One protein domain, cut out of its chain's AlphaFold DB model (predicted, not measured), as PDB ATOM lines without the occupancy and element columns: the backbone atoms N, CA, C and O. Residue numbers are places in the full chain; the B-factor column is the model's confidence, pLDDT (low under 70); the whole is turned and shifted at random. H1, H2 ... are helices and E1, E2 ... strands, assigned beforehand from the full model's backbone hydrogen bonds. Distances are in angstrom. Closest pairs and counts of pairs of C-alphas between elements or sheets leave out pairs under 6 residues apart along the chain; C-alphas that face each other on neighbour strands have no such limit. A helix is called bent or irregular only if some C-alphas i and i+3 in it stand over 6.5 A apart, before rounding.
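What this domain is: This is residues 859 to 1011 of the 1121 residues of an uncharacterized protein of Marssonina coronariae (UniProt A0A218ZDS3). The chain is wound in stacked turns, a short, curved solenoid: five parallel strands, E1, E2, E4, E6 and E7, lie side by side as one wall, and the stretches that return between them, with H1, H2, residues 940 to 951 and H4, make the opposite side. The small strand pair E3 and E5 lies toward the far ends of these turns, and H5 packs on H4 at the E7 end of the stack. The printed part has 153 residues, in the order E1 H1 E2 E3 H2 E4 E5 E6 H3 H4 E7 H5; the class is mixed, helices and strands, with under half of the residues, 75, in named elements. It is compact, with a radius of gyration of the C-alphas of 15.6 A, and flat, spanning 44 by 42 by 23 A.

How they stand to each other: Edge strand E1, residues 859 to 863, is parallel to E2, residues 882 to 888, at 3 degrees, with N 860 and O 882 2.9 A apart. H1, residues 867 to 874, lies between them in the chain and only grazes the sheet, only just on it with 5 pairs of C-alphas within 10 A; E1, H1 and E2 form a strand-helix-strand unit, two parallel neighbour strands joined through a helix, with a right-handed crossover. E3, residues 899 to 901, is parallel to E5, residues 937 to 939, with N 900 and O 937 2.8 A apart. H2, residues 902 to 910, is not on the five-stranded sheet but touches H1, the same way at a shallow tilt of 3 degrees, closest at the C-alphas of Glu 871 and Ala 908, 4.1 A. E4, residues 918 to 924, is parallel to E2 (N 885 to O 920, 2.8 A) and to E6, residues 952 to 956 (N 921 to O 954, 2.8 A). H3, residues 957 to 960, only grazes the sheet. H4, residues 969 to 972, is not on it. Edge strand E7, residues 979 to 983, is parallel to E6, with N 983 and O 955 2.8 A apart; E6, H3, H4 and E7 form a second such unit, also right-handed. H5, residues 997 to 1011, touches H4 with residues 1003 to 1007 alone, closest at the C-alphas of Met 969 and Phe 1007, 6.5 A. Every O i to N i+4 pair is within hydrogen-bond range in H2, against 2 of 4 in H1 and 9 of 11 in H5; H3 and H4 are too short for such a pair.

Where its parts are: E1 begins at C-alpha 859, (-4.830, -15.647, 44.108). E2 is 19.6 A long, E4 19.2 A and H5 20.9 A, ending at C-alpha 1011, (12.130, -35.378, 31.557). H1 is irregular, with C-alphas 868 and 871 7.1 A apart; H5 only just, with C-alphas 1003 and 1006 6.9 A apart.

The domain as a whole: The C-alphas farthest apart, of Gln 930 and Gly 1010, are 46.1 A from each other. The printed part has no cut. The links E4 to E5, E5 to E6 and E7 to H5 are long. The mean pLDDT of the printed part is 70.5; 66 residues are under 70, among them 887 to 899, 924 to 938 and 984 to 1011.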
ATOM      1  N   SER A 859      -5.586 -16.083  45.288       92.31
ATOM      2  CA  SER A 859      -4.830 -15.647  44.108       92.31
ATOM      3  C   SER A 859      -4.417 -14.175  44.202       92.31
ATOM      4  O   SER A 859      -5.248 -13.292  44.433       92.31
ATOM      5  N   LEU A 860      -3.124 -13.890  44.023       90.44
ATOM      6  CA  LEU A 860      -2.558 -12.549  44.185       90.44
ATOM      7  C   LEU A 860      -1.601 -12.167  43.051       90.44
ATOM      8  O   LEU A 860      -0.577 -12.812  42.850       90.44
ATOM      9  N   SER A 861      -1.872 -11.053  42.368       87.44
ATOM     10  CA  SER A 861      -0.957 -10.416  41.416       87.44
ATOM     11  C   SER A 861      -0.540  -9.032  41.914       87.44
ATOM     12  O   SER A 861      -1.376  -8.146  42.078       87.44
ATOM     13  N   ILE A 862       0.753  -8.813  42.146       81.62
ATOM     14  CA  ILE A 862       1.283  -7.513  42.577       81.62
ATOM     15  C   ILE A 862       2.396  -7.065  41.645       81.62
ATOM     16  O   ILE A 862       3.316  -7.833  41.369       81.62
ATOM     17  N   THR A 863       2.372  -5.795  41.240       73.12
ATOM     18  CA  THR A 863       3.520  -5.148  40.592       73.12
ATOM     19  C   THR A 863       4.204  -4.127  41.506       73.12
ATOM     20  O   THR A 863       3.555  -3.491  42.336       73.12
ATOM     21  N   VAL A 864       5.526  -3.972  41.346       64.44
ATOM     22  CA  VAL A 864       6.385  -2.947  41.986       64.44
ATOM     23  C   VAL A 864       6.618  -3.141  43.509       64.44
ATOM     24  O   VAL A 864       7.187  -2.284  44.182       64.44
ATOM     25  N   LEU A 865       6.322  -4.328  44.057       71.31
ATOM     26  CA  LEU A 865       6.707  -4.715  45.427       71.31
ATOM     27  C   LEU A 865       8.207  -5.054  45.551       71.31
ATOM     28  O   LEU A 865       8.744  -5.813  44.744       71.31
ATOM     29  N   HIS A 866       8.843  -4.534  46.604       72.31
ATOM     30  CA  HIS A 866      10.240  -4.767  47.000       72.31
ATOM     31  C   HIS A 866      10.369  -6.037  47.870       72.31
ATOM     32  O   HIS A 866       9.560  -6.250  48.774       72.31
ATOM     33  N   GLU A 867      11.406  -6.850  47.646       72.31
ATOM     34  CA  GLU A 867      11.649  -8.152  48.293       72.31
ATOM     35  C   GLU A 867      11.616  -8.121  49.833       72.31
ATOM     36  O   GLU A 867      11.122  -9.056  50.455       72.31
ATOM     37  N   GLN A 868      12.048  -7.021  50.460       71.56
ATOM     38  CA  GLN A 868      12.054  -6.865  51.924       71.56
ATOM     39  C   GLN A 868      10.643  -6.830  52.542       71.56
ATOM     40  O   GLN A 868      10.478  -7.112  53.724       71.56
ATOM     41  N   ASN A 869       9.620  -6.504  51.746       72.62
ATOM     42  CA  ASN A 869       8.227  -6.456  52.184       72.62
ATOM     43  C   ASN A 869       7.457  -7.762  51.882       72.62
ATOM     44  O   ASN A 869       6.306  -7.894  52.302       72.62
ATOM     45  N   LEU A 870       8.063  -8.727  51.172       78.12
ATOM     46  CA  LEU A 870       7.389  -9.946  50.703       78.12
ATOM     47  C   LEU A 870       6.981 -10.875  51.858       78.12
ATOM     48  O   LEU A 870       5.834 -11.310  51.914       78.12
ATOM     49  N   GLU A 871       7.873 -11.119  52.820       77.94
ATOM     50  CA  GLU A 871       7.585 -11.957  53.998       77.94
ATOM     51  C   GLU A 871       6.372 -11.432  54.784       77.94
ATOM     52  O   GLU A 871       5.454 -12.174  55.135       77.94
ATOM     53  N   ARG A 872       6.354 -10.115  55.019       73.12
ATOM     54  CA  ARG A 872       5.319  -9.422  55.791       73.12
ATOM     55  C   ARG A 872       3.985  -9.305  55.049       73.12
ATOM     56  O   ARG A 872       2.945  -9.131  55.682       73.12
ATOM     57  N   LEU A 873       3.999  -9.398  53.723       77.69
ATOM     58  CA  LEU A 873       2.793  -9.573  52.922       77.69
ATOM     59  C   LEU A 873       2.242 -10.997  53.101       77.69
ATOM     60  O   LEU A 873       1.094 -11.162  53.508       77.69
ATOM     61  N   LEU A 874       3.068 -12.014  52.839       82.00
ATOM     62  CA  LEU A 874       2.653 -13.422  52.818       82.00
ATOM     63  C   LEU A 874       2.186 -13.931  54.190       82.00
ATOM     64  O   LEU A 874       1.262 -14.745  54.262       82.00
ATOM     65  N   SER A 875       2.733 -13.400  55.288       80.19
ATOM     66  CA  SER A 875       2.293 -13.744  56.646       80.19
ATOM     67  C   SER A 875       0.804 -13.468  56.911       80.19
ATOM     68  O   SER A 875       0.207 -14.171  57.721       80.19
ATOM     69  N   ASN A 876       0.173 -12.540  56.179       76.56
ATOM     70  CA  ASN A 876      -1.254 -12.204  56.299       76.56
ATOM     71  C   ASN A 876      -2.174 -13.010  55.350       76.56
ATOM     72  O   ASN A 876      -3.383 -12.783  55.326       76.56
ATOM     73  N   LEU A 877      -1.612 -13.925  54.551       84.81
ATOM     74  CA  LEU A 877      -2.293 -14.630  53.457       84.81
ATOM     75  C   LEU A 877      -2.200 -16.163  53.625       84.81
ATOM     76  O   LEU A 877      -1.422 -16.790  52.906       84.81
ATOM     77  N   PRO A 878      -2.906 -16.783  54.588       82.88
ATOM     78  CA  PRO A 878      -2.739 -18.208  54.891       82.88
ATOM     79  C   PRO A 878      -3.277 -19.148  53.804       82.88
ATOM     80  O   PRO A 878      -2.737 -20.232  53.641       82.88
ATOM     81  N   ALA A 879      -4.290 -18.741  53.034       86.44
ATOM     82  CA  ALA A 879      -4.934 -19.574  52.011       86.44
ATOM     83  C   ALA A 879      -4.392 -19.355  50.579       86.44
ATOM     84  O   ALA A 879      -5.100 -19.615  49.606       86.44
ATOM     85  N   LEU A 880      -3.172 -18.822  50.427       90.81
ATOM     86  CA  LEU A 880      -2.656 -18.370  49.131       90.81
ATOM     87  C   LEU A 880      -2.172 -19.533  48.248       90.81
ATOM     88  O   LEU A 880      -1.124 -20.122  48.501       90.81
ATOM     89  N   GLU A 881      -2.894 -19.802  47.161       93.38
ATOM     90  CA  GLU A 881      -2.562 -20.848  46.188       93.38
ATOM     91  C   GLU A 881      -1.802 -20.314  44.961       93.38
ATOM     92  O   GLU A 881      -0.989 -21.036  44.383       93.38
ATOM     93  N   GLU A 882      -2.018 -19.055  44.566       93.62
ATOM     94  CA  GLU A 882      -1.340 -18.422  43.427       93.62
ATOM     95  C   GLU A 882      -0.676 -17.091  43.801       93.62
ATOM     96  O   GLU A 882      -1.329 -16.169  44.297       93.62
ATOM     97  N   LEU A 883       0.605 -16.936  43.457       92.56
ATOM     98  CA  LEU A 883       1.347 -15.682  43.584       92.56
ATOM     99  C   LEU A 883       1.977 -15.274  42.249       92.56
ATOM    100  O   LEU A 883       2.823 -15.978  41.707       92.56
ATOM    101  N   THR A 884       1.618 -14.092  41.751       90.12
ATOM    102  CA  THR A 884       2.264 -13.413  40.620       90.12
ATOM    103  C   THR A 884       2.930 -12.124  41.101       90.12
ATOM    104  O   THR A 884       2.276 -11.089  41.238       90.12
ATOM    105  N   TRP A 885       4.234 -12.174  41.362       87.56
ATOM    106  CA  TRP A 885       5.038 -11.042  41.818       87.56
ATOM    107  C   TRP A 885       5.844 -10.440  40.660       87.56
ATOM    108  O   TRP A 885       6.814 -11.022  40.174       87.56
ATOM    109  N   THR A 886       5.453  -9.242  40.228       77.31
ATOM    110  CA  THR A 886       6.147  -8.480  39.186       77.31
ATOM    111  C   THR A 886       7.070  -7.438  39.824       77.31
ATOM    112  O   THR A 886       6.622  -6.357  40.218       77.31
ATOM    113  N   PHE A 887       8.361  -7.747  39.952       69.88
ATOM    114  CA  PHE A 887       9.335  -6.904  40.657       69.88
ATOM    115  C   PHE A 887      10.006  -5.869  39.738       69.88
ATOM    116  O   PHE A 887      10.146  -6.071  38.529       69.88
ATOM    117  N   TRP A 888      10.413  -4.727  40.309       62.50
ATOM    118  CA  TRP A 888      10.878  -3.562  39.543       62.50
ATOM    119  C   TRP A 888      12.344  -3.198  39.803       62.50
ATOM    120  O   TRP A 888      12.768  -2.994  40.939       62.50
ATOM    121  N   LEU A 889      13.104  -3.039  38.717       56.69
ATOM    122  CA  LEU A 889      14.517  -2.656  38.731       56.69
ATOM    123  C   LEU A 889      14.655  -1.129  38.892       56.69
ATOM    124  O   LEU A 889      14.821  -0.390  37.917       56.69
ATOM    125  N   ASN A 890      14.538  -0.645  40.129       50.66
ATOM    126  CA  ASN A 890      14.543   0.784  40.442       50.66
ATOM    127  C   ASN A 890      15.936   1.429  40.263       50.66
ATOM    128  O   ASN A 890      16.929   0.987  40.835       50.66
ATOM    129  N   TYR A 891      16.001   2.544  39.534       43.47
ATOM    130  CA  TYR A 891      17.218   3.344  39.342       43.47
ATOM    131  C   TYR A 891      17.483   4.362  40.470       43.47
ATOM    132  O   TYR A 891      18.573   4.928  40.525       43.47
ATOM    133  N   LYS A 892      16.515   4.594  41.372       43.38
ATOM    134  CA  LYS A 892      16.595   5.551  42.493       43.38
ATOM    135  C   LYS A 892      17.153   4.991  43.817       43.38
ATOM    136  O   LYS A 892      17.238   5.771  44.767       43.38
ATOM    137  N   ARG A 893      17.535   3.706  43.938       46.75
ATOM    138  CA  ARG A 893      18.286   3.263  45.140       46.75
ATOM    139  C   ARG A 893      19.597   4.079  45.231       46.75
ATOM    140  O   ARG A 893      20.211   4.323  44.187       46.75
ATOM    141  N   PRO A 894      20.046   4.510  46.426       42.50
ATOM    142  CA  PRO A 894      21.361   5.133  46.572       42.50
ATOM    143  C   PRO A 894      22.446   4.152  46.104       42.50
ATOM    144  O   PRO A 894      22.366   2.952  46.389       42.50
ATOM    145  N   MET A 895      23.440   4.654  45.361       36.97
ATOM    146  CA  MET A 895      24.482   3.813  44.758       36.97
ATOM    147  C   MET A 895      25.225   3.012  45.834       36.97
ATOM    148  O   MET A 895      25.910   3.583  46.675       36.97
ATOM    149  N   GLY A 896      25.065   1.687  45.789       45.78
ATOM    150  CA  GLY A 896      25.667   0.735  46.727       45.78
ATOM    151  C   GLY A 896      24.723  -0.399  47.142       45.78
ATOM    152  O   GLY A 896      25.162  -1.530  47.267       45.78
ATOM    153  N   SER A 897      23.418  -0.135  47.278       52.16
ATOM    154  CA  SER A 897      22.441  -1.096  47.841       52.16
ATOM    155  C   SER A 897      21.557  -1.799  46.799       52.16
ATOM    156  O   SER A 897      20.427  -2.191  47.089       52.16
ATOM    157  N   ASN A 898      22.028  -1.940  45.559       58.56
ATOM    158  CA  ASN A 898      21.224  -2.440  44.435       58.56
ATOM    159  C   ASN A 898      21.311  -3.974  44.266       58.56
ATOM    160  O   ASN A 898      21.422  -4.475  43.153       58.56
ATOM    161  N   GLU A 899      21.282  -4.716  45.373       66.25
ATOM    162  CA  GLU A 899      21.272  -6.186  45.387       66.25
ATOM    163  C   GLU A 899      19.893  -6.748  45.763       66.25
ATOM    164  O   GLU A 899      19.104  -6.088  46.445       66.25
ATOM    165  N   MET A 900      19.622  -7.979  45.329       72.06
ATOM    166  CA  MET A 900      18.461  -8.792  45.688       72.06
ATOM    167  C   MET A 900      18.950 -10.156  46.192       72.06
ATOM    168  O   MET A 900      19.592 -10.899  45.451       72.06
ATOM    169  N   TYR A 901      18.635 -10.486  47.445       77.56
ATOM    170  CA  TYR A 901      19.062 -11.730  48.095       77.56
ATOM    171  C   TYR A 901      17.995 -12.817  47.917       77.56
ATOM    172  O   TYR A 901      16.904 -12.696  48.479       77.56
ATOM    173  N   CYS A 902      18.304 -13.874  47.160       80.19
ATOM    174  CA  CYS A 902      17.386 -14.987  46.903       80.19
ATOM    175  C   CYS A 902      16.970 -15.704  48.191       80.19
ATOM    176  O   CYS A 902      15.792 -16.013  48.333       80.19
ATOM    177  N   ASP A 903      17.867 -15.869  49.169       79.62
ATOM    178  CA  ASP A 903      17.540 -16.470  50.470       79.62
ATOM    179  C   ASP A 903      16.363 -15.775  51.166       79.62
ATOM    180  O   ASP A 903      15.440 -16.435  51.624       79.62
ATOM    181  N   ARG A 904      16.308 -14.436  51.153       80.81
ATOM    182  CA  ARG A 904      15.192 -13.689  51.766       80.81
ATOM    183  C   ARG A 904      13.872 -13.889  51.018       80.81
ATOM    184  O   ARG A 904      12.807 -13.823  51.624       80.81
ATOM    185  N   VAL A 905      13.937 -14.119  49.705       84.44
ATOM    186  CA  VAL A 905      12.767 -14.446  48.880       84.44
ATOM    187  C   VAL A 905      12.314 -15.883  49.160       84.44
ATOM    188  O   VAL A 905      11.118 -16.100  49.337       84.44
ATOM    189  N   ARG A 906      13.245 -16.841  49.288       86.44
ATOM    190  CA  ARG A 906      12.959 -18.220  49.716       86.44
ATOM    191  C   ARG A 906      12.293 -18.222  51.087       86.44
ATOM    192  O   ARG A 906      11.206 -18.764  51.221       86.44
ATOM    193  N   ASP A 907      12.898 -17.581  52.081       85.31
ATOM    194  CA  ASP A 907      12.432 -17.609  53.471       85.31
ATOM    195  C   ASP A 907      11.057 -16.932  53.632       85.31
ATOM    196  O   ASP A 907      10.223 -17.380  54.423       85.31
ATOM    197  N   ALA A 908      10.760 -15.916  52.811       84.75
ATOM    198  CA  ALA A 908       9.423 -15.340  52.688       84.75
ATOM    199  C   ALA A 908       8.399 -16.326  52.087       84.75
ATOM    200  O   ALA A 908       7.287 -16.448  52.605       84.75
ATOM    201  N   LEU A 909       8.764 -17.023  51.004       87.88
ATOM    202  CA  LEU A 909       7.905 -17.982  50.298       87.88
ATOM    203  C   LEU A 909       7.699 -19.291  51.080       87.88
ATOM    204  O   LEU A 909       6.615 -19.867  51.017       87.88
ATOM    205  N   LEU A 910       8.692 -19.738  51.859       87.12
ATOM    206  CA  LEU A 910       8.642 -20.954  52.684       87.12
ATOM    207  C   LEU A 910       7.503 -20.921  53.709       87.12
ATOM    208  O   LEU A 910       6.992 -21.968  54.093       87.12
ATOM    209  N   ARG A 911       7.034 -19.730  54.100       82.06
ATOM    210  CA  ARG A 911       5.842 -19.563  54.950       82.06
ATOM    211  C   ARG A 911       4.530 -20.002  54.271       82.06
ATOM    212  O   ARG A 911       3.500 -19.994  54.941       82.06
ATOM    213  N   ARG A 912       4.552 -20.335  52.970       87.25
ATOM    214  CA  ARG A 912       3.414 -20.788  52.141       87.25
ATOM    215  C   ARG A 912       3.751 -21.981  51.231       87.25
ATOM    216  O   ARG A 912       3.026 -22.256  50.277       87.25
ATOM    217  N   SER A 913       4.837 -22.712  51.493       85.25
ATOM    218  CA  SER A 913       5.206 -23.915  50.717       85.25
ATOM    219  C   SER A 913       4.191 -25.066  50.849       85.25
ATOM    220  O   SER A 913       4.146 -25.969  50.012       85.25
ATOM    221  N   ASP A 914       3.346 -24.998  51.878       86.00
ATOM    222  CA  ASP A 914       2.239 -25.896  52.198       86.00
ATOM    223  C   ASP A 914       0.946 -25.613  51.411       86.00
ATOM    224  O   ASP A 914       0.017 -26.422  51.454       86.00
ATOM    225  N   THR A 915       0.860 -24.475  50.721       89.75
ATOM    226  CA  THR A 915      -0.381 -23.923  50.146       89.75
ATOM    227  C   THR A 915      -0.212 -23.454  48.700       89.75
ATOM    228  O   THR A 915      -1.112 -23.658  47.884       89.75
ATOM    229  N   LEU A 916       0.957 -22.915  48.351       90.88
ATOM    230  CA  LEU A 916       1.254 -22.339  47.041       90.88
ATOM    231  C   LEU A 916       1.356 -23.404  45.929       90.88
ATOM    232  O   LEU A 916       2.266 -24.233  45.918       90.88
ATOM    233  N   LYS A 917       0.447 -23.331  44.950       93.25
ATOM    234  CA  LYS A 917       0.374 -24.190  43.752       93.25
ATOM    235  C   LYS A 917       0.959 -23.531  42.501       93.25
ATOM    236  O   LYS A 917       1.440 -24.232  41.609       93.25
ATOM    237  N   VAL A 918       0.915 -22.198  42.423       93.00
ATOM    238  CA  VAL A 918       1.366 -21.407  41.266       93.00
ATOM    239  C   VAL A 918       2.251 -20.249  41.729       93.00
ATOM    240  O   VAL A 918       1.795 -19.371  42.459       93.00
ATOM    241  N   LEU A 919       3.492 -20.197  41.247       92.81
ATOM    242  CA  LEU A 919       4.428 -19.096  41.488       92.81
ATOM    243  C   LEU A 919       4.881 -18.486  40.158       92.81
ATOM    244  O   LEU A 919       5.462 -19.168  39.317       92.81
ATOM    245  N   ARG A 920       4.648 -17.185  39.976       90.50
ATOM    246  CA  ARG A 920       5.138 -16.398  38.838       90.50
ATOM    247  C   ARG A 920       5.941 -15.205  39.351       90.50
ATOM    248  O   ARG A 920       5.378 -14.304  39.966       90.50
ATOM    249  N   ILE A 921       7.242 -15.176  39.093       87.00
ATOM    250  CA  ILE A 921       8.131 -14.051  39.396       87.00
ATOM    251  C   ILE A 921       8.529 -13.407  38.068       87.00
ATOM    252  O   ILE A 921       9.167 -14.041  37.231       87.00
ATOM    253  N   ILE A 922       8.133 -12.152  37.849       79.94
ATOM    254  CA  ILE A 922       8.248 -11.489  36.542       79.94
ATOM    255  C   ILE A 922       9.061 -10.185  36.679       79.94
ATOM    256  O   ILE A 922       8.639  -9.271  37.385       79.94
ATOM    257  N   PRO A 923      10.216 -10.043  36.008       72.06
ATOM    258  CA  PRO A 923      10.968  -8.791  35.990       72.06
ATOM    259  C   PRO A 923      10.298  -7.781  35.046       72.06
ATOM    260  O   PRO A 923       9.845  -8.154  33.962       72.06
ATOM    261  N   THR A 924      10.253  -6.497  35.421       63.38
ATOM    262  CA  THR A 924       9.691  -5.443  34.553       63.38
ATOM    263  C   THR A 924      10.613  -4.235  34.348       63.38
ATOM    264  O   THR A 924      11.288  -3.759  35.269       63.38
ATOM    265  N   HIS A 925      10.642  -3.726  33.112       55.12
ATOM    266  CA  HIS A 925      11.453  -2.584  32.683       55.12
ATOM    267  C   HIS A 925      10.786  -1.242  33.023       55.12
ATOM    268  O   HIS A 925       9.623  -1.022  32.707       55.12
ATOM    269  N   GLY A 926      11.555  -0.282  33.548       48.81
ATOM    270  CA  GLY A 926      11.171   1.132  33.497       48.81
ATOM    271  C   GLY A 926      11.582   1.768  32.168       48.81
ATOM    272  O   GLY A 926      12.764   2.050  31.981       48.81
ATOM    273  N   TYR A 927      10.635   2.013  31.258       39.75
ATOM    274  CA  TYR A 927      10.913   2.744  30.019       39.75
ATOM    275  C   TYR A 927      11.120   4.241  30.289       39.75
ATOM    276  O   TYR A 927      10.390   4.864  31.057       39.75
ATOM    277  N   GLY A 928      12.142   4.824  29.654       41.22
ATOM    278  CA  GLY A 928      12.478   6.240  29.795       41.22
ATOM    279  C   GLY A 928      13.649   6.660  28.908       41.22
ATOM    280  O   GLY A 928      14.712   6.045  28.935       41.22
ATOM    281  N   ARG A 929      13.484   7.734  28.126       36.66
ATOM    282  CA  ARG A 929      14.403   8.115  27.027       36.66
ATOM    283  C   ARG A 929      15.804   8.620  27.440       36.66
ATOM    284  O   ARG A 929      16.556   9.031  26.561       36.66
ATOM    285  N   GLN A 930      16.163   8.635  28.727       42.28
ATOM    286  CA  GLN A 930      17.405   9.266  29.221       42.28
ATOM    287  C   GLN A 930      18.159   8.509  30.333       42.28
ATOM    288  O   GLN A 930      19.135   9.041  30.858       42.28
ATOM    289  N   TRP A 931      17.771   7.282  30.697       42.09
ATOM    290  CA  TRP A 931      18.276   6.653  31.929       42.09
ATOM    291  C   TRP A 931      19.019   5.339  31.674       42.09
ATOM    292  O   TRP A 931      18.433   4.343  31.258       42.09
ATOM    293  N   ARG A 932      20.328   5.327  31.971       42.56
ATOM    294  CA  ARG A 932      21.088   4.082  32.159       42.56
ATOM    295  C   ARG A 932      20.522   3.379  33.394       42.56
ATOM    296  O   ARG A 932      20.527   3.969  34.472       42.56
ATOM    297  N   ALA A 933      20.041   2.147  33.251       46.50
ATOM    298  CA  ALA A 933      19.603   1.363  34.401       46.50
ATOM    299  C   ALA A 933      20.800   1.078  35.322       46.50
ATOM    300  O   ALA A 933      21.842   0.602  34.861       46.50
ATOM    301  N   ASN A 934      20.656   1.356  36.620       47.97
ATOM    302  CA  ASN A 934      21.630   0.899  37.607       47.97
ATOM    303  C   ASN A 934      21.574  -0.634  37.676       47.97
ATOM    304  O   ASN A 934      20.491  -1.217  37.733       47.97
ATOM    305  N   ARG A 935      22.748  -1.275  37.647       54.59
ATOM    306  CA  ARG A 935      22.904  -2.738  37.712       54.59
ATOM    307  C   ARG A 935      22.200  -3.268  38.960       54.59
ATOM    308  O   ARG A 935      22.388  -2.673  40.020       54.59
ATOM    309  N   VAL A 936      21.435  -4.351  38.848       58.91
ATOM    310  CA  VAL A 936      20.894  -5.069  40.012       58.91
ATOM    311  C   VAL A 936      21.624  -6.396  40.136       58.91
ATOM    312  O   VAL A 936      21.565  -7.208  39.215       58.91
ATOM    313  N   GLY A 937      22.324  -6.590  41.251       61.44
ATOM    314  CA  GLY A 937      22.956  -7.863  41.577       61.44
ATOM    315  C   GLY A 937      21.936  -8.840  42.151       61.44
ATOM    316  O   GLY A 937      21.096  -8.447  42.958       61.44
ATOM    317  N   ILE A 938      22.015 -10.106  41.755       69.06
ATOM    318  CA  ILE A 938      21.352 -11.202  42.471       69.06
ATOM    319  C   ILE A 938      22.400 -11.831  43.395       69.06
ATOM    320  O   ILE A 938      23.576 -11.874  43.040       69.06
ATOM    321  N   GLN A 939      22.004 -12.270  44.583       71.81
ATOM    322  CA  GLN A 939      22.877 -12.955  45.534       71.81
ATOM    323  C   GLN A 939      22.184 -14.226  46.034       71.81
ATOM    324  O   GLN A 939      21.008 -14.180  46.395       71.81
ATOM    325  N   GLY A 940      22.910 -15.346  46.051       72.62
ATOM    326  CA  GLY A 940      22.363 -16.671  46.366       72.62
ATOM    327  C   GLY A 940      21.576 -17.320  45.216       72.62
ATOM    328  O   GLY A 940      21.581 -16.844  44.079       72.62
ATOM    329  N   SER A 941      20.905 -18.426  45.535       77.88
ATOM    330  CA  SER A 941      20.040 -19.232  44.658       77.88
ATOM    331  C   SER A 941      18.674 -19.401  45.338       77.88
ATOM    332  O   SER A 941      18.595 -19.464  46.566       77.88
ATOM    333  N   LEU A 942      17.588 -19.410  44.561       84.06
ATOM    334  CA  LEU A 942      16.232 -19.607  45.074       84.06
ATOM    335  C   LEU A 942      15.859 -21.096  45.065       84.06
ATOM    336  O   LEU A 942      15.138 -21.547  44.177       84.06
ATOM    337  N   ASP A 943      16.335 -21.836  46.067       84.38
ATOM    338  CA  ASP A 943      15.896 -23.211  46.338       84.38
ATOM    339  C   ASP A 943      14.379 -23.275  46.604       84.38
ATOM    340  O   ASP A 943      13.860 -22.610  47.504       84.38
ATOM    341  N   LEU A 944      13.677 -24.082  45.803       85.44
ATOM    342  CA  LEU A 944      12.248 -24.379  45.903       85.44
ATOM    343  C   LEU A 944      11.974 -25.891  46.048       85.44
ATOM    344  O   LEU A 944      10.818 -26.304  45.979       85.44
ATOM    345  N   SER A 945      12.995 -26.727  46.271       82.56
ATOM    346  CA  SER A 945      12.886 -28.196  46.374       82.56
ATOM    347  C   SER A 945      11.825 -28.674  47.373       82.56
ATOM    348  O   SER A 945      11.117 -29.653  47.137       82.56
ATOM    349  N   THR A 946      11.672 -27.930  48.468       83.62
ATOM    350  CA  THR A 946      10.756 -28.192  49.587       83.62
ATOM    351  C   THR A 946       9.287 -27.829  49.316       83.62
ATOM    352  O   THR A 946       8.424 -28.107  50.151       83.62
ATOM    353  N   PHE A 947       8.954 -27.228  48.168       87.25
ATOM    354  CA  PHE A 947       7.603 -26.740  47.857       87.25
ATOM    355  C   PHE A 947       6.698 -27.856  47.315       87.25
ATOM    356  O   PHE A 947       6.340 -27.886  46.138       87.25
ATOM    357  N   GLY A 948       6.298 -28.774  48.199       81.75
ATOM    358  CA  GLY A 948       5.597 -30.017  47.852       81.75
ATOM    359  C   GLY A 948       4.293 -29.879  47.049       81.75
ATOM    360  O   GLY A 948       3.903 -30.845  46.395       81.75
ATOM    361  N   LYS A 949       3.635 -28.710  47.019       87.00
ATOM    362  CA  LYS A 949       2.407 -28.469  46.224       87.00
ATOM    363  C   LYS A 949       2.596 -27.596  44.973       87.00
ATOM    364  O   LYS A 949       1.619 -27.349  44.268       87.00
ATOM    365  N   LEU A 950       3.812 -27.127  44.675       88.25
ATOM    366  CA  LEU A 950       4.047 -26.175  43.586       88.25
ATOM    367  C   LEU A 950       4.008 -26.864  42.212       88.25
ATOM    368  O   LEU A 950       4.989 -27.455  41.773       88.25
ATOM    369  N   HIS A 951       2.883 -26.745  41.506       87.75
ATOM    370  CA  HIS A 951       2.664 -27.366  40.196       87.75
ATOM    371  C   HIS A 951       3.040 -26.479  39.003       87.75
ATOM    372  O   HIS A 951       3.274 -27.001  37.916       87.75
ATOM    373  N   THR A 952       3.073 -25.152  39.162       86.69
ATOM    374  CA  THR A 952       3.438 -24.212  38.084       86.69
ATOM    375  C   THR A 952       4.442 -23.176  38.566       86.69
ATOM    376  O   THR A 952       4.157 -22.433  39.506       86.69
ATOM    377  N   LEU A 953       5.577 -23.074  37.872       87.44
ATOM    378  CA  LEU A 953       6.632 -22.101  38.146       87.44
ATOM    379  C   LEU A 953       7.002 -21.306  36.888       87.44
ATOM    380  O   LEU A 953       7.412 -21.863  35.870       87.44
ATOM    381  N   GLU A 954       6.908 -19.986  36.984       87.25
ATOM    382  CA  GLU A 954       7.401 -19.026  35.997       87.25
ATOM    383  C   GLU A 954       8.394 -18.082  36.690       87.25
ATOM    384  O   GLU A 954       8.020 -17.391  37.630       87.25
ATOM    385  N   ILE A 955       9.670 -18.084  36.297       83.81
ATOM    386  CA  ILE A 955      10.735 -17.430  37.085       83.81
ATOM    387  C   ILE A 955      11.959 -17.067  36.223       83.81
ATOM    388  O   ILE A 955      12.231 -17.765  35.242       83.81
ATOM    389  N   PRO A 956      12.742 -16.015  36.550       78.88
ATOM    390  CA  PRO A 956      14.020 -15.762  35.893       78.88
ATOM    391  C   PRO A 956      15.027 -16.876  36.195       78.88
ATOM    392  O   PRO A 956      15.262 -17.203  37.359       78.88
ATOM    393  N   PHE A 957      15.662 -17.437  35.161       74.88
ATOM    394  CA  PHE A 957      16.600 -18.564  35.324       74.88
ATOM    395  C   PHE A 957      17.762 -18.244  36.289       74.88
ATOM    396  O   PHE A 957      18.220 -19.106  37.037       74.88
ATOM    397  N   ASN A 958      18.192 -16.980  36.319       71.94
ATOM    398  CA  ASN A 958      19.258 -16.467  37.176       71.94
ATOM    399  C   ASN A 958      18.845 -16.258  38.646       71.94
ATOM    400  O   ASN A 958      19.719 -16.047  39.480       71.94
ATOM    401  N   MET A 959      17.552 -16.337  38.987       77.75
ATOM    402  CA  MET A 959      17.116 -16.458  40.387       77.75
ATOM    403  C   MET A 959      17.214 -17.902  40.885       77.75
ATOM    404  O   MET A 959      17.629 -18.107  42.020       77.75
ATOM    405  N   LEU A 960      16.879 -18.889  40.043       76.56
ATOM    406  CA  LEU A 960      17.019 -20.312  40.378       76.56
ATOM    407  C   LEU A 960      18.491 -20.705  40.535       76.56
ATOM    408  O   LEU A 960      18.902 -21.129  41.607       76.56
ATOM    409  N   LEU A 961      19.292 -20.536  39.479       71.19
ATOM    410  CA  LEU A 961      20.671 -21.042  39.443       71.19
ATOM    411  C   LEU A 961      21.686 -20.123  40.141       71.19
ATOM    412  O   LEU A 961      22.793 -20.546  40.462       71.19
ATOM    413  N   GLY A 962      21.318 -18.867  40.398       67.25
ATOM    414  CA  GLY A 962      22.165 -17.924  41.120       67.25
ATOM    415  C   GLY A 962      23.485 -17.591  40.411       67.25
ATOM    416  O   GLY A 962      23.544 -17.387  39.193       67.25
ATOM    417  N   GLY A 963      24.536 -17.449  41.223       55.88
ATOM    418  CA  GLY A 963      25.736 -16.686  40.874       55.88
ATOM    419  C   GLY A 963      26.909 -17.428  40.224       55.88
ATOM    420  O   GLY A 963      27.904 -16.783  39.892       55.88
ATOM    421  N   GLY A 964      26.847 -18.748  40.051       58.38
ATOM    422  CA  GLY A 964      27.963 -19.506  39.482       58.38
ATOM    423  C   GLY A 964      27.695 -21.008  39.352       58.38
ATOM    424  O   GLY A 964      26.689 -21.496  39.867       58.38
ATOM    425  N   PRO A 965      28.586 -21.744  38.664       54.28
ATOM    426  CA  PRO A 965      28.446 -23.182  38.466       54.28
ATOM    427  C   PRO A 965      28.623 -23.932  39.793       54.28
ATOM    428  O   PRO A 965      29.580 -23.686  40.529       54.28
ATOM    429  N   GLY A 966      27.708 -24.857  40.087       59.62
ATOM    430  CA  GLY A 966      27.740 -25.670  41.311       59.62
ATOM    431  C   GLY A 966      26.371 -26.069  41.870       59.62
ATOM    432  O   GLY A 966      26.324 -26.929  42.739       59.62
ATOM    433  N   VAL A 967      25.282 -25.478  41.368       65.00
ATOM    434  CA  VAL A 967      23.893 -25.810  41.733       65.00
ATOM    435  C   VAL A 967      23.151 -26.299  40.488       65.00
ATOM    436  O   VAL A 967      23.199 -25.629  39.452       65.00
ATOM    437  N   THR A 968      22.466 -27.444  40.556       68.94
ATOM    438  CA  THR A 968      21.713 -28.005  39.418       68.94
ATOM    439  C   THR A 968      20.203 -27.790  39.522       68.94
ATOM    440  O   THR A 968      19.624 -27.700  40.602       68.94
ATOM    441  N   MET A 969      19.519 -27.777  38.372       69.50
ATOM    442  CA  MET A 969      18.051 -27.668  38.311       69.50
ATOM    443  C   MET A 969      17.321 -28.774  39.093       69.50
ATOM    444  O   MET A 969      16.197 -28.561  39.539       69.50
ATOM    445  N   ASN A 970      17.945 -29.946  39.269       69.12
ATOM    446  CA  ASN A 970      17.366 -31.054  40.029       69.12
ATOM    447  C   ASN A 970      17.412 -30.839  41.548       69.12
ATOM    448  O   ASN A 970      16.544 -31.367  42.235       69.12
ATOM    449  N   GLU A 971      18.381 -30.071  42.057       73.44
ATOM    450  CA  GLU A 971      18.481 -29.715  43.480       73.44
ATOM    451  C   GLU A 971      17.513 -28.592  43.870       73.44
ATOM    452  O   GLU A 971      17.083 -28.531  45.013       73.44
ATOM    453  N   VAL A 972      17.181 -27.701  42.930       77.00
ATOM    454  CA  VAL A 972      16.459 -26.441  43.195       77.00
ATOM    455  C   VAL A 972      14.946 -26.558  42.979       77.00
ATOM    456  O   VAL A 972      14.186 -25.766  43.534       77.00
ATOM    457  N   LEU A 973      14.479 -27.505  42.159       82.50
ATOM    458  CA  LEU A 973      13.071 -27.596  41.754       82.50
ATOM    459  C   LEU A 973      12.291 -28.688  42.507       82.50
ATOM    460  O   LEU A 973      12.771 -29.821  42.605       82.50
ATOM    461  N   PRO A 974      11.058 -28.401  42.974       82.81
ATOM    462  CA  PRO A 974      10.248 -29.378  43.691       82.81
ATOM    463  C   PRO A 974       9.825 -30.542  42.789       82.81
ATOM    464  O   PRO A 974       9.673 -30.411  41.573       82.81
ATOM    465  N   LEU A 975       9.606 -31.704  43.406       77.88
ATOM    466  CA  LEU A 975       9.245 -32.941  42.703       77.88
ATOM    467  C   LEU A 975       7.851 -32.894  42.050       77.88
ATOM    468  O   LEU A 975       7.615 -33.615  41.090       77.88
ATOM    469  N   SER A 976       6.944 -32.032  42.519       80.06
ATOM    470  CA  SER A 976       5.546 -31.942  42.065       80.06
ATOM    471  C   SER A 976       5.288 -30.928  40.933       80.06
ATOM    472  O   SER A 976       4.131 -30.599  40.642       80.06
ATOM    473  N   LEU A 977       6.349 -30.428  40.291       80.44
ATOM    474  CA  LEU A 977       6.316 -29.303  39.353       80.44
ATOM    475  C   LEU A 977       5.922 -29.686  37.915       80.44
ATOM    476  O   LEU A 977       6.776 -29.824  37.048       80.44
ATOM    477  N   LYS A 978       4.619 -29.749  37.627       79.06
ATOM    478  CA  LYS A 978       4.084 -30.131  36.302       79.06
ATOM    479  C   LYS A 978       4.406 -29.152  35.162       79.06
ATOM    480  O   LYS A 978       4.507 -29.579  34.010       79.06
ATOM    481  N   HIS A 979       4.555 -27.855  35.442       77.12
ATOM    482  CA  HIS A 979       4.807 -26.828  34.423       77.12
ATOM    483  C   HIS A 979       5.935 -25.873  34.829       77.12
ATOM    484  O   HIS A 979       5.882 -25.246  35.890       77.12
ATOM    485  N   LEU A 980       6.913 -25.694  33.937       80.12
ATOM    486  CA  LEU A 980       8.046 -24.785  34.124       80.12
ATOM    487  C   LEU A 980       8.178 -23.816  32.941       80.12
ATOM    488  O   LEU A 980       8.149 -24.217  31.775       80.12
ATOM    489  N   LYS A 981       8.381 -22.533  33.249       78.88
ATOM    490  CA  LYS A 981       8.695 -21.483  32.275       78.88
ATOM    491  C   LYS A 981       9.843 -20.610  32.779       78.88
ATOM    492  O   LYS A 981       9.705 -19.879  33.759       78.88
ATOM    493  N   LEU A 982      10.975 -20.659  32.083       75.38
ATOM    494  CA  LEU A 982      12.162 -19.879  32.428       75.38
ATOM    495  C   LEU A 982      12.163 -18.546  31.675       75.38
ATOM    496  O   LEU A 982      12.206 -18.507  30.445       75.38
ATOM    497  N   ILE A 983      12.125 -17.443  32.420       71.56
ATOM    498  CA  ILE A 983      12.188 -16.089  31.870       71.56
ATOM    499  C   ILE A 983      13.650 -15.677  31.683       71.56
ATOM    500  O   ILE A 983      14.488 -15.845  32.568       71.56
ATOM    501  N   GLU A 984      13.931 -15.037  30.552       64.69
ATOM    502  CA  GLU A 984      15.146 -14.262  30.334       64.69
ATOM    503  C   GLU A 984      14.766 -12.791  30.090       64.69
ATOM    504  O   GLU A 984      13.765 -12.505  29.434       64.69
ATOM    505  N   HIS A 985      15.535 -11.839  30.629       56.69
ATOM    506  CA  HIS A 985      15.191 -10.414  30.599       56.69
ATOM    507  C   HIS A 985      16.442  -9.557  30.357       56.69
ATOM    508  O   HIS A 985      17.419  -9.629  31.107       56.69
ATOM    509  N   HIS A 986      16.423  -8.735  29.301       50.19
ATOM    510  CA  HIS A 986      17.632  -8.159  28.693       50.19
ATOM    511  C   HIS A 986      18.514  -7.316  29.630       50.19
ATOM    512  O   HIS A 986      19.721  -7.252  29.408       50.19
ATOM    513  N   ASN A 987      17.960  -6.708  30.685       49.22
ATOM    514  CA  ASN A 987      18.762  -5.924  31.636       49.22
ATOM    515  C   ASN A 987      19.720  -6.776  32.493       49.22
ATOM    516  O   ASN A 987      20.707  -6.228  32.976       49.22
ATOM    517  N   PHE A 988      19.482  -8.084  32.655       49.03
ATOM    518  CA  PHE A 988      20.429  -8.974  33.343       49.03
ATOM    519  C   PHE A 988      21.619  -9.363  32.452       49.03
ATOM    520  O   PHE A 988      22.722  -9.529  32.956       49.03
ATOM    521  N   ARG A 989      21.448  -9.409  31.118       46.78
ATOM    522  CA  ARG A 989      22.512  -9.815  30.174       46.78
ATOM    523  C   ARG A 989      23.790  -8.983  30.249       46.78
ATOM    524  O   ARG A 989      24.830  -9.445  29.798       46.78
ATOM    525  N   GLN A 990      23.710  -7.729  30.701       46.03
ATOM    526  CA  GLN A 990      24.870  -6.839  30.662       46.03
ATOM    527  C   GLN A 990      25.778  -6.959  31.885       46.03
ATOM    528  O   GLN A 990      26.970  -6.706  31.727       46.03
ATOM    529  N   TYR A 991      25.270  -7.320  33.073       46.25
ATOM    530  CA  TYR A 991      26.076  -7.314  34.301       46.25
ATOM    531  C   TYR A 991      25.626  -8.323  35.365       46.25
ATOM    532  O   TYR A 991      24.455  -8.364  35.726       46.25
ATOM    533  N   MET A 992      26.638  -8.986  35.940       42.47
ATOM    534  CA  MET A 992      26.595 -10.097  36.902       42.47
ATOM    535  C   MET A 992      26.074 -11.417  36.321       42.47
ATOM    536  O   MET A 992      25.011 -11.490  35.719       42.47
ATOM    537  N   PHE A 993      26.890 -12.454  36.524       49.25
ATOM    538  CA  PHE A 993      26.671 -13.839  36.097       49.25
ATOM    539  C   PHE A 993      26.510 -13.991  34.586       49.25
ATOM    540  O   PHE A 993      25.477 -14.410  34.067       49.25
ATOM    541  N   ALA A 994      27.612 -13.707  33.888       48.34
ATOM    542  CA  ALA A 994      27.874 -14.296  32.585       48.34
ATOM    543  C   ALA A 994      28.089 -15.810  32.761       48.34
ATOM    544  O   ALA A 994      29.217 -16.293  32.738       48.34
ATOM    545  N   TRP A 995      26.986 -16.532  32.967       53.12
ATOM    546  CA  TRP A 995      26.889 -17.939  32.611       53.12
ATOM    547  C   TRP A 995      27.277 -18.035  31.137       53.12
ATOM    548  O   TRP A 995      26.568 -17.512  30.272       53.12
ATOM    549  N   ASP A 996      28.430 -18.631  30.848       55.78
ATOM    550  CA  ASP A 996      28.761 -18.987  29.480       55.78
ATOM    551  C   ASP A 996      27.763 -20.043  28.976       55.78
ATOM    552  O   ASP A 996      27.087 -20.732  29.753       55.78
ATOM    553  N   ALA A 997      27.616 -20.128  27.656       57.50
ATOM    554  CA  ALA A 997      26.592 -20.972  27.056       57.50
ATOM    555  C   ALA A 997      26.816 -22.469  27.338       57.50
ATOM    556  O   ALA A 997      25.841 -23.219  27.362       57.50
ATOM    557  N   ASP A 998      28.059 -22.887  27.597       56.50
ATOM    558  CA  ASP A 998      28.420 -24.282  27.825       56.50
ATOM    559  C   ASP A 998      28.176 -24.687  29.290       56.50
ATOM    560  O   ASP A 998      27.599 -25.747  29.528       56.50
ATOM    561  N   SER A 999      28.480 -23.825  30.268       58.56
ATOM    562  CA  SER A 999      28.068 -23.997  31.673       58.56
ATOM    563  C   SER A 999      26.545 -24.031  31.814       58.56
ATOM    564  O   SER A 999      25.999 -24.894  32.500       58.56
ATOM    565  N   LEU A1000      25.828 -23.134  31.123       62.16
ATOM    566  CA  LEU A1000      24.362 -23.123  31.130       62.16
ATOM    567  C   LEU A1000      23.780 -24.378  30.457       62.16
ATOM    568  O   LEU A1000      22.805 -24.941  30.955       62.16
ATOM    569  N   LEU A1001      24.396 -24.864  29.372       62.44
ATOM    570  CA  LEU A1001      24.059 -26.160  28.777       62.44
ATOM    571  C   LEU A1001      24.281 -27.306  29.769       62.44
ATOM    572  O   LEU A1001      23.349 -28.067  30.004       62.44
ATOM    573  N   GLN A1002      25.458 -27.413  30.388       63.94
ATOM    574  CA  GLN A1002      25.787 -28.483  31.342       63.94
ATOM    575  C   GLN A1002      24.817 -28.545  32.533       63.94
ATOM    576  O   GLN A1002      24.530 -29.630  33.031       63.94
ATOM    577  N   THR A1003      24.268 -27.407  32.965       63.88
ATOM    578  CA  THR A1003      23.302 -27.338  34.074       63.88
ATOM    579  C   THR A1003      21.850 -27.622  33.657       63.88
ATOM    580  O   THR A1003      21.069 -28.105  34.480       63.88
ATOM    581  N   LEU A1004      21.468 -27.367  32.397       64.62
ATOM    582  CA  LEU A1004      20.113 -27.638  31.886       64.62
ATOM    583  C   LEU A1004      19.966 -29.015  31.210       64.62
ATOM    584  O   LEU A1004      18.895 -29.617  31.290       64.62
ATOM    585  N   LEU A1005      21.008 -29.529  30.550       65.38
ATOM    586  CA  LEU A1005      20.936 -30.755  29.743       65.38
ATOM    587  C   LEU A1005      20.504 -31.997  30.550       65.38
ATOM    588  O   LEU A1005      19.567 -32.664  30.111       65.38
ATOM    589  N   PRO A1006      21.070 -32.294  31.743       65.62
ATOM    590  CA  PRO A1006      20.703 -33.495  32.504       65.62
ATOM    591  C   PRO A1006      19.245 -33.484  32.983       65.62
ATOM    592  O   PRO A1006      18.634 -34.533  33.168       65.62
ATOM    593  N   PHE A1007      18.680 -32.288  33.170       65.94
ATOM    594  CA  PHE A1007      17.289 -32.079  33.561       65.94
ATOM    595  C   PHE A1007      16.331 -32.304  32.380       65.94
ATOM    596  O   PHE A1007      15.345 -33.028  32.515       65.94
ATOM    597  N   LEU A1008      16.659 -31.754  31.204       63.72
ATOM    598  CA  LEU A1008      15.888 -31.959  29.973       63.72
ATOM    599  C   LEU A1008      15.918 -33.428  29.517       63.72
ATOM    600  O   LEU A1008      14.876 -33.990  29.185       63.72
ATOM    601  N   GLU A1009      17.084 -34.080  29.569       63.66
ATOM    602  CA  GLU A1009      17.206 -35.510  29.264       63.66
ATOM    603  C   GLU A1009      16.452 -36.405  30.257       63.66
ATOM    604  O   GLU A1009      15.955 -37.459  29.861       63.66
ATOM    605  N   GLY A1010      16.373 -36.014  31.535       59.53
ATOM    606  CA  GLY A1010      15.584 -36.719  32.546       59.53
ATOM    607  C   GLY A1010      14.096 -36.719  32.194       59.53
ATOM    608  O   GLY A1010      13.503 -37.784  32.035       59.53
ATOM    609  N   ALA A1011      13.532 -35.532  31.949       59.34
ATOM    610  CA  ALA A1011      12.130 -35.378  31.557       59.34
ATOM    611  C   ALA A1011      11.790 -36.124  30.247       59.34
ATOM    612  O   ALA A1011      10.722 -36.726  30.138       59.34
TER     613      ALA A1011